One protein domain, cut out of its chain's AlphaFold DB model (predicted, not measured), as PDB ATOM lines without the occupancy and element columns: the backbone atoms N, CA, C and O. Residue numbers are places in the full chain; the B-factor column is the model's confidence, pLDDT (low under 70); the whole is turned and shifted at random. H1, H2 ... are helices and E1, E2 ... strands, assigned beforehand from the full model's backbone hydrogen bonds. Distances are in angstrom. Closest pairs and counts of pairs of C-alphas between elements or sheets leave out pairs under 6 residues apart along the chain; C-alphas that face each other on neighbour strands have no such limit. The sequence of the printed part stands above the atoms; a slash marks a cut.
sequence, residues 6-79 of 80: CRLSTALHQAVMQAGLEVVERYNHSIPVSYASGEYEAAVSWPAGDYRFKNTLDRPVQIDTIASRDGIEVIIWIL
ATOM      1  N   CYS A   6     102.732 238.138 176.113       91.12
ATOM      2  CA  CYS A   6     103.102 236.747 176.405       91.12
ATOM      3  C   CYS A   6     104.466 236.339 175.820       91.12
ATOM      4  O   CYS A   6     105.128 235.465 176.366       91.12
ATOM      5  N   ARG A   7     104.931 236.988 174.739       92.31
ATOM      6  CA  ARG A   7     106.295 236.758 174.227       92.31
ATOM      7  C   ARG A   7     107.335 237.301 175.202       92.31
ATOM      8  O   ARG A   7     108.312 236.614 175.465       92.31
ATOM      9  N   LEU A   8     107.096 238.491 175.758       93.62
ATOM     10  CA  LEU A   8     107.943 239.071 176.798       93.62
ATOM     11  C   LEU A   8     107.925 238.217 178.073       93.62
ATOM     12  O   LEU A   8     108.989 237.929 178.609       93.62
ATOM     13  N   SER A   9     106.751 237.764 178.529       95.50
ATOM     14  CA  SER A   9     106.627 236.884 179.699       95.50
ATOM     15  C   SER A   9     107.400 235.579 179.511       95.50
ATOM     16  O   SER A   9     108.148 235.185 180.399       95.50
ATOM     17  N   THR A  10     107.293 234.948 178.339       95.88
ATOM     18  CA  THR A  10     108.083 233.763 177.982       95.88
ATOM     19  C   THR A  10     109.588 234.050 177.959       95.88
ATOM     20  O   THR A  10     110.352 233.280 178.534       95.88
ATOM     21  N   ALA A  11     110.033 235.152 177.344       96.25
ATOM     22  CA  ALA A  11     111.456 235.504 177.296       96.25
ATOM     23  C   ALA A  11     112.025 235.767 178.702       96.25
ATOM     24  O   ALA A  11     113.077 235.244 179.065       96.25
ATOM     25  N   LEU A  12     111.284 236.510 179.529       97.44
ATOM     26  CA  LEU A  12     111.628 236.735 180.929       97.44
ATOM     27  C   LEU A  12     111.665 235.417 181.708       97.44
ATOM     28  O   LEU A  12     112.567 235.213 182.512       97.44
ATOM     29  N   HIS A  13     110.724 234.505 181.460       97.81
ATOM     30  CA  HIS A  13     110.692 233.212 182.129       97.81
ATOM     31  C   HIS A  13     111.924 232.356 181.839       97.81
ATOM     32  O   HIS A  13     112.544 231.829 182.763       97.81
ATOM     33  N   GLN A  14     112.335 232.296 180.576       97.12
ATOM     34  CA  GLN A  14     113.552 231.598 180.177       97.12
ATOM     35  C   GLN A  14     114.794 232.210 180.839       97.12
ATOM     36  O   GLN A  14     115.637 231.470 181.343       97.12
ATOM     37  N   ALA A  15     114.883 233.541 180.914       97.88
ATOM     38  CA  ALA A  15     115.985 234.225 181.590       97.88
ATOM     39  C   ALA A  15     116.000 233.960 183.110       97.88
ATOM     40  O   ALA A  15     117.055 233.695 183.680       97.88
ATOM     41  N   VAL A  16     114.831 233.963 183.765       98.31
ATOM     42  CA  VAL A  16     114.666 233.621 185.194       98.31
ATOM     43  C   VAL A  16     115.133 232.192 185.471       98.31
ATOM     44  O   VAL A  16     115.882 231.977 186.424       98.31
ATOM     45  N   MET A  17     114.749 231.233 184.620       97.06
ATOM     46  CA  MET A  17     115.212 229.846 184.721       97.06
ATOM     47  C   MET A  17     116.730 229.736 184.562       97.06
ATOM     48  O   MET A  17     117.378 229.053 185.352       97.06
ATOM     49  N   GLN A  18     117.308 230.418 183.569       96.75
ATOM     50  CA  GLN A  18     118.757 230.418 183.338       96.75
ATOM     51  C   GLN A  18     119.532 231.047 184.504       96.75
ATOM     52  O   GLN A  18     120.604 230.563 184.858       96.75
ATOM     53  N   ALA A  19     118.977 232.087 185.132       96.81
ATOM     54  CA  ALA A  19     119.554 232.742 186.303       96.81
ATOM     55  C   ALA A  19     119.365 231.951 187.614       96.81
ATOM     56  O   ALA A  19     119.876 232.368 188.653       96.81
ATOM     57  N   GLY A  20     118.633 230.829 187.590       96.12
ATOM     58  CA  GLY A  20     118.373 230.004 188.773       96.12
ATOM     59  C   GLY A  20     117.466 230.671 189.813       96.12
ATOM     60  O   GLY A  20     117.530 230.326 190.993       96.12
ATOM     61  N   LEU A  21     116.647 231.641 189.397       97.69
ATOM     62  CA  LEU A  21     115.699 232.326 190.274       97.69
ATOM     63  C   LEU A  21     114.413 231.501 190.445       97.69
ATOM     64  O   LEU A  21     114.028 230.716 189.578       97.69
ATOM     65  N   GLU A  22     113.723 231.688 191.568       98.00
ATOM     66  CA  GLU A  22     112.508 230.933 191.888       98.00
ATOM     67  C   GLU A  22     111.308 231.461 191.092       98.00
ATOM     68  O   GLU A  22     110.978 232.645 191.161       98.00
ATOM     69  N   VAL A  23     110.609 230.579 190.379       98.00
ATOM     70  CA  VAL A  23     109.346 230.897 189.700       98.00
ATOM     71  C   VAL A  23     108.193 230.645 190.670       98.00
ATOM     72  O   VAL A  23     107.973 229.514 191.095       98.00
ATOM     73  N   VAL A  24     107.466 231.703 191.025       98.06
ATOM     74  CA  VAL A  24     106.406 231.695 192.049       98.06
ATOM     75  C   VAL A  24     105.027 231.472 191.430       98.06
ATOM     76  O   VAL A  24     104.174 230.815 192.020       98.06
ATOM     77  N   GLU A  25     104.798 232.023 190.239       97.19
ATOM     78  CA  GLU A  25     103.537 231.907 189.509       97.19
ATOM     79  C   GLU A  25     103.837 231.790 188.017       97.19
ATOM     80  O   GLU A  25     104.588 232.597 187.462       97.19
ATOM     81  N   ARG A  26     103.274 230.766 187.373       96.56
ATOM     82  CA  ARG A  26     103.452 230.495 185.945       96.56
ATOM     83  C   ARG A  26     102.239 229.759 185.402       96.56
ATOM     84  O   ARG A  26     101.808 228.761 185.979       96.56
ATOM     85  N   TYR A  27     101.775 230.189 184.237       95.31
ATOM     86  CA  TYR A  27     100.748 229.500 183.466       95.31
ATOM     87  C   TYR A  27     101.254 229.178 182.064       95.31
ATOM     88  O   TYR A  27     102.027 229.938 181.482       95.31
ATOM     89  N   ASN A  28     100.791 228.059 181.516       93.44
ATOM     90  CA  ASN A  28     100.980 227.731 180.106       93.44
ATOM     91  C   ASN A  28      99.963 228.486 179.248       93.44
ATOM     92  O   ASN A  28      98.899 228.892 179.730       93.44
ATOM     93  N   HIS A  29     100.246 228.612 177.952       92.94
ATOM     94  CA  HIS A  29      99.216 229.047 177.020       92.94
ATOM     95  C   HIS A  29      98.116 227.983 176.933       92.94
ATOM     96  O   HIS A  29      98.381 226.782 176.925       92.94
ATOM     97  N   SER A  30      96.858 228.416 176.823       90.25
ATOM     98  CA  SER A  30      95.732 227.495 176.608       90.25
ATOM     99  C   SER A  30      95.744 226.851 175.217       90.25
ATOM    100  O   SER A  30      95.079 225.842 174.994       90.25
ATOM    101  N   ILE A  31      96.488 227.439 174.278       89.12
ATOM    102  CA  ILE A  31      96.667 226.978 172.903       89.12
ATOM    103  C   ILE A  31      98.172 226.986 172.605       89.12
ATOM    104  O   ILE A  31      98.826 227.972 172.952       89.12
ATOM    105  N   PRO A  32      98.722 225.955 171.934       88.38
ATOM    106  CA  PRO A  32     100.134 225.920 171.572       88.38
ATOM    107  C   PRO A  32     100.589 227.174 170.819       88.38
ATOM    108  O   PRO A  32      99.922 227.637 169.888       88.38
ATOM    109  N   VAL A  33     101.756 227.693 171.196       90.00
ATOM    110  CA  VAL A  33     102.413 228.819 170.528       90.00
ATOM    111  C   VAL A  33     103.656 228.352 169.776       90.00
ATOM    112  O   VAL A  33     104.295 227.375 170.146       90.00
ATOM    113  N   SER A  34     104.026 229.052 168.702       91.06
ATOM    114  CA  SER A  34     105.158 228.647 167.852       91.06
ATOM    115  C   SER A  34     106.540 229.015 168.402       91.06
ATOM    116  O   SER A  34     107.541 228.606 167.825       91.06
ATOM    117  N   TYR A  35     106.608 229.821 169.466       87.81
ATOM    118  CA  TYR A  35     107.853 230.432 169.951       87.81
ATOM    119  C   TYR A  35     108.350 229.885 171.295       87.81
ATOM    120  O   TYR A  35     109.414 230.293 171.745       87.81
ATOM    121  N   ALA A  36     107.598 228.995 171.943       91.56
ATOM    122  CA  ALA A  36     108.014 228.289 173.153       91.56
ATOM    123  C   ALA A  36     107.135 227.056 173.379       91.56
ATOM    124  O   ALA A  36     106.055 226.943 172.799       91.56
ATOM    125  N   SER A  37     107.601 226.132 174.215       90.69
ATOM    126  CA  SER A  37     106.875 224.910 174.544       90.69
ATOM    127  C   SER A  37     107.168 224.438 175.967       90.69
ATOM    128  O   SER A  37     108.245 224.676 176.518       90.69
ATOM    129  N   GLY A  38     106.195 223.732 176.549       90.94
ATOM    130  CA  GLY A  38     106.359 222.993 177.796       90.94
ATOM    131  C   GLY A  38     106.680 223.881 178.995       90.94
ATOM    132  O   GLY A  38     105.941 224.805 179.325       90.94
ATOM    133  N   GLU A  39     107.771 223.563 179.679       91.88
ATOM    134  CA  GLU A  39     108.222 224.319 180.847       91.88
ATOM    135  C   GLU A  39     108.829 225.676 180.488       91.88
ATOM    136  O   GLU A  39     108.916 226.520 181.359       91.88
ATOM    137  N   TYR A  40     109.179 225.925 179.221       92.69
ATOM    138  CA  TYR A  40     109.855 227.156 178.795       92.69
ATOM    139  C   TYR A  40     108.909 228.280 178.361       92.69
ATOM    140  O   TYR A  40     109.380 229.320 177.896       92.69
ATOM    141  N   GLU A  41     107.592 228.081 178.440       94.69
ATOM    142  CA  GLU A  41     106.605 229.124 178.148       94.69
ATOM    143  C   GLU A  41     105.995 229.732 179.414       94.69
ATOM    144  O   GLU A  41     105.871 229.076 180.451       94.69
ATOM    145  N   ALA A  42     105.574 230.992 179.307       96.25
ATOM    146  CA  ALA A  42     104.781 231.666 180.321       96.25
ATOM    147  C   ALA A  42     103.707 232.538 179.659       96.25
ATOM    148  O   ALA A  42     104.001 233.405 178.834       96.25
ATOM    149  N   ALA A  43     102.454 232.312 180.034       94.38
ATOM    150  CA  ALA A  43     101.309 233.106 179.622       94.38
ATOM    151  C   ALA A  43     100.825 233.980 180.780       94.38
ATOM    152  O   ALA A  43     100.824 233.557 181.934       94.38
ATOM    153  N   VAL A  44     100.358 235.181 180.447       94.06
ATOM    154  CA  VAL A  44      99.670 236.078 181.380       94.06
ATOM    155  C   VAL A  44      98.305 236.443 180.818       94.06
ATOM    156  O   VAL A  44      98.110 236.538 179.603       94.06
ATOM    157  N   SER A  45      97.337 236.645 181.699       91.06
ATOM    158  CA  SER A  45      95.979 237.031 181.348       91.06
ATOM    159  C   SER A  45      95.406 237.859 182.482       91.06
ATOM    160  O   SER A  45      94.899 237.318 183.453       91.06
ATOM    161  N   TRP A  46      95.484 239.185 182.392       83.94
ATOM    162  CA  TRP A  46      94.930 240.031 183.445       83.94
ATOM    163  C   TRP A  46      93.389 240.010 183.424       83.94
ATOM    164  O   TRP A  46      92.813 240.214 182.349       83.94
ATOM    165  N   PRO A  47      92.695 239.824 184.566       89.00
ATOM    166  CA  PRO A  47      93.206 239.624 185.934       89.00
ATOM    167  C   PRO A  47      93.316 238.145 186.373       89.00
ATOM    168  O   PRO A  47      93.526 237.870 187.547       89.00
ATOM    169  N   ALA A  48      93.097 237.194 185.467       89.50
ATOM    170  CA  ALA A  48      92.975 235.764 185.755       89.50
ATOM    171  C   ALA A  48      94.300 235.015 186.011       89.50
ATOM    172  O   ALA A  48      94.265 233.948 186.618       89.50
ATOM    173  N   GLY A  49      95.443 235.525 185.553       91.75
ATOM    174  CA  GLY A  49      96.750 234.909 185.786       91.75
ATOM    175  C   GLY A  49      97.911 235.835 185.443       91.75
ATOM    176  O   GLY A  49      97.836 236.603 184.476       91.75
ATOM    177  N   ASP A  50      98.978 235.749 186.228       94.94
ATOM    178  CA  ASP A  50     100.188 236.553 186.090       94.94
ATOM    179  C   ASP A  50     101.440 235.662 185.974       94.94
ATOM    180  O   ASP A  50     101.377 234.432 186.062       94.94
ATOM    181  N   TYR A  51     102.595 236.282 185.741       96.62
ATOM    182  CA  TYR A  51     103.896 235.629 185.806       96.62
ATOM    183  C   TYR A  51     104.734 236.274 186.905       96.62
ATOM    184  O   TYR A  51     105.030 237.468 186.857       96.62
ATOM    185  N   ARG A  52     105.148 235.481 187.899       97.44
ATOM    186  CA  ARG A  52     105.876 235.981 189.071       97.44
ATOM    187  C   ARG A  52     107.092 235.126 189.350       97.44
ATOM    188  O   ARG A  52     107.024 233.900 189.351       97.44
ATOM    189  N   PHE A  53     108.191 235.787 189.672       98.19
ATOM    190  CA  PHE A  53     109.420 235.159 190.131       98.19
ATOM    191  C   PHE A  53     109.956 235.908 191.349       98.19
ATOM    192  O   PHE A  53     109.553 237.040 191.636       98.19
ATOM    193  N   LYS A  54     110.858 235.265 192.077       98.31
ATOM    194  CA  LYS A  54     111.475 235.797 193.282       98.31
ATOM    195  C   LYS A  54     112.986 235.743 193.143       98.31
ATOM    196  O   LYS A  54     113.560 234.702 192.832       98.31
ATOM    197  N   ASN A  55     113.626 236.875 193.421       97.94
ATOM    198  CA  ASN A  55     115.059 236.892 193.648       97.94
ATOM    199  C   ASN A  55     115.349 236.209 194.993       97.94
ATOM    200  O   ASN A  55     115.028 236.753 196.050       97.94
ATOM    201  N   THR A  56     115.893 234.998 194.938       96.69
ATOM    202  CA  THR A  56     116.283 234.190 196.103       96.69
ATOM    203  C   THR A  56     117.760 234.335 196.456       96.69
ATOM    204  O   THR A  56     118.216 233.722 197.420       96.69
ATOM    205  N   LEU A  57     118.505 235.138 195.695       95.62
ATOM    206  CA  LEU A  57     119.918 235.394 195.926       95.62
ATOM    207  C   LEU A  57     120.106 236.415 197.053       95.62
ATOM    208  O   LEU A  57     119.240 237.241 197.337       95.62
ATOM    209  N   ASP A  58     121.296 236.404 197.643       96.75
ATOM    210  CA  ASP A  58     121.781 237.423 198.579       96.75
ATOM    211  C   ASP A  58     122.252 238.711 197.880       96.75
ATOM    212  O   ASP A  58     122.778 239.623 198.518       96.75
ATOM    213  N   ARG A  59     122.057 238.782 196.561       96.56
ATOM    214  CA  ARG A  59     122.554 239.831 195.676       96.56
ATOM    215  C   ARG A  59     121.428 240.453 194.855       96.56
ATOM    216  O   ARG A  59     120.474 239.754 194.494       96.56
ATOM    217  N   PRO A  60     121.512 241.753 194.526       97.31
ATOM    218  CA  PRO A  60     120.573 242.378 193.606       97.31
ATOM    219  C   PRO A  60     120.655 241.760 192.206       97.31
ATOM    220  O   PRO A  60     121.718 241.323 191.761       97.31
ATOM    221  N   VAL A  61     119.530 241.787 191.493       97.81
ATOM    222  CA  VAL A  61     119.459 241.407 190.079       97.81
ATOM    223  C   VAL A  61     119.022 242.602 189.242       97.81
ATOM    224  O   VAL A  61     118.118 243.340 189.636       97.81
ATOM    225  N   GLN A  62     119.655 242.785 188.089       98.06
ATOM    226  CA  GLN A  62     119.229 243.739 187.068       98.06
ATOM    227  C   GLN A  62     118.614 242.975 185.899       98.06
ATOM    228  O   GLN A  62     119.120 241.924 185.508       98.06
ATOM    229  N   ILE A  63     117.525 243.508 185.351       98.00
ATOM    230  CA  ILE A  63     116.812 242.925 184.216       98.00
ATOM    231  C   ILE A  63     116.920 243.904 183.061       98.00
ATOM    232  O   ILE A  63     116.356 244.995 183.123       98.00
ATOM    233  N   ASP A  64     117.605 243.482 182.008       97.69
ATOM    234  CA  ASP A  64     117.699 244.229 180.765       97.69
ATOM    235  C   ASP A  64     116.854 243.547 179.695       97.69
ATOM    236  O   ASP A  64     116.731 242.322 179.647       97.69
ATOM    237  N   THR A  65     116.237 244.344 178.830       95.62
ATOM    238  CA  THR A  65     115.412 243.840 177.730       95.62
ATOM    239  C   THR A  65     115.810 244.516 176.434       95.62
ATOM    240  O   THR A  65     115.847 245.743 176.347       95.62
ATOM    241  N   ILE A  66     116.059 243.705 175.412       94.38
ATOM    242  CA  ILE A  66     116.365 244.153 174.059       94.38
ATOM    243  C   ILE A  66     115.194 243.743 173.171       94.38
ATOM    244  O   ILE A  66     114.909 242.560 173.001       94.38
ATOM    245  N   ALA A  67     114.500 244.731 172.608       90.94
ATOM    246  CA  ALA A  67     113.427 244.510 171.646       90.94
ATOM    247  C   ALA A  67     113.902 244.911 170.248       90.94
ATOM    248  O   ALA A  67     114.336 246.042 170.026       90.94
ATOM    249  N   SER A  68     113.796 243.986 169.298       89.00
ATOM    250  CA  SER A  68     114.133 244.209 167.895       89.00
ATOM    251  C   SER A  68     112.990 243.749 166.988       89.00
ATOM    252  O   SER A  68     111.941 243.292 167.444       89.00
ATOM    253  N   ARG A  69     113.180 243.873 165.670       86.69
ATOM    254  CA  ARG A  69     112.242 243.314 164.687       86.69
ATOM    255  C   ARG A  69     112.184 241.781 164.756       86.69
ATOM    256  O   ARG A  69     111.149 241.212 164.416       86.69
ATOM    257  N   ASP A  70     113.266 241.146 165.197       83.00
ATOM    258  CA  ASP A  70     113.444 239.694 165.151       83.00
ATOM    259  C   ASP A  70     113.010 239.002 166.450       83.00
ATOM    260  O   ASP A  70     112.752 237.799 166.453       83.00
ATOM    261  N   GLY A  71     112.865 239.746 167.551       86.06
ATOM    262  CA  GLY A  71     112.411 239.174 168.811       86.06
ATOM    263  C   GLY A  71     112.596 240.073 170.028       86.06
ATOM    264  O   GLY A  71     112.876 241.268 169.923       86.06
ATOM    265  N   ILE A  72     112.401 239.457 171.192       92.12
ATOM    266  CA  ILE A  72     112.645 240.041 172.509       92.12
ATOM    267  C   ILE A  72     113.666 239.146 173.200       92.12
ATOM    268  O   ILE A  72     113.434 237.946 173.338       92.12
ATOM    269  N   GLU A  73     114.761 239.742 173.644       93.62
ATOM    270  CA  GLU A  73     115.766 239.103 174.481       93.62
ATOM    271  C   GLU A  73     115.714 239.729 175.874       93.62
ATOM    272  O   GLU A  73     115.607 240.949 176.011       93.62
ATOM    273  N   VAL A  74     115.758 238.890 176.908       97.38
ATOM    274  CA  VAL A  74     115.805 239.323 178.305       97.38
ATOM    275  C   VAL A  74     117.074 238.769 178.926       97.38
ATOM    276  O   VAL A  74     117.336 237.572 178.842       97.38
ATOM    277  N   ILE A  75     117.846 239.645 179.561       97.94
ATOM    278  CA  ILE A  75     119.105 239.308 180.217       97.94
ATOM    279  C   ILE A  75     118.954 239.629 181.701       97.94
ATOM    280  O   ILE A  75     118.505 240.717 182.064       97.94
ATOM    281  N   ILE A  76     119.325 238.678 182.558       98.19
ATOM    282  CA  ILE A  76     119.367 238.876 184.008       98.19
ATOM    283  C   ILE A  76     120.825 238.903 184.453       98.19
ATOM    284  O   ILE A  76     121.545 237.914 184.319       98.19
ATOM    285  N   TRP A  77     121.240 240.032 185.018       97.81
ATOM    286  CA  TRP A  77     122.564 240.206 185.606       97.81
ATOM    287  C   TRP A  77     122.492 240.019 187.116       97.81
ATOM    288  O   TRP A  77     121.714 240.695 187.791       97.81
ATOM    289  N   ILE A  78     123.334 239.136 187.651       96.50
ATOM    290  CA  ILE A  78     123.565 239.019 189.093       96.50
ATOM    291  C   ILE A  78     124.669 240.012 189.442       96.50
ATOM    292  O   ILE A  78     125.811 239.843 189.012       96.50
ATOM    293  N   LEU A  79     124.321 241.060 190.180       95.38
ATOM    294  CA  LEU A  79     125.271 242.109 190.534       95.38
ATOM    295  C   LEU A  79     126.190 241.624 191.667       95.38
ATOM    296  O   LEU A  79     125.788 240.798 192.491       95.38
TER     297      LEU A  79
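Overview. This is residues 6 to 79 of the 80 residues of the protein "Vancomycin B-type resistance protein VanW" of Desulfocucumis palustris (UniProt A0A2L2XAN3). A single helix, H1, sits in the middle, with the long hairpin E3 and E4 packed along one side of it and the short strand pair E1 and E2 over another. Between E1 and E2 a long loop, residues 26 to 51, swings out and back. The 74 printed residues hold one named helix and four named strands, in the order H1, E1, E2, E3, E4; both two-stranded sheets are antiparallel. The class is mixed, helices and strands, with 34 residues, under half, in named elements. The whole is compact, with a radius of gyration of the C-alphas of 12.5 A and spans of 37 by 29 by 22 A.

Along the chain. Find C-alpha 6 at (103.102, 236.747, 176.405); from there H1, residues 6 to 18, runs 18.3 A. E1 follows at residues 22 to 25, 9.3 A, and E2 at residues 52 to 54, 7.0 A. Look next at E3, residues 61 to 67, 19.6 A, and E4, residues 72 to 78, 19.9 A, which ends at C-alpha 78, (123.565, 239.019, 189.093).

Arrangement. Start at H1, where every O i to N i+4 pair is within hydrogen-bond range. Its closest C-alphas to E4 are Leu 12 and Val 74, 5.6 A; H1 and E3 are near each other, with 8 pairs of C-alphas within 10 A. The C-alphas of Val 16 and Val 23, 7.5 A apart, are the closest of H1 and E1. In the antiparallel hairpin E1 and E2, N 24 and O 52 are 2.8 A apart; in the antiparallel hairpin E3 and E4, N 64 and O 75 are 2.9 A apart. E1 and E4 are apart.

Size, cuts and confidence. The C-alphas of Ile 31 and Asp 58 are the farthest apart, 37.4 A. The printed part has no cut. The link from E1 to E2 is long, 26 residues. No printed residue is under 70 in pLDDT.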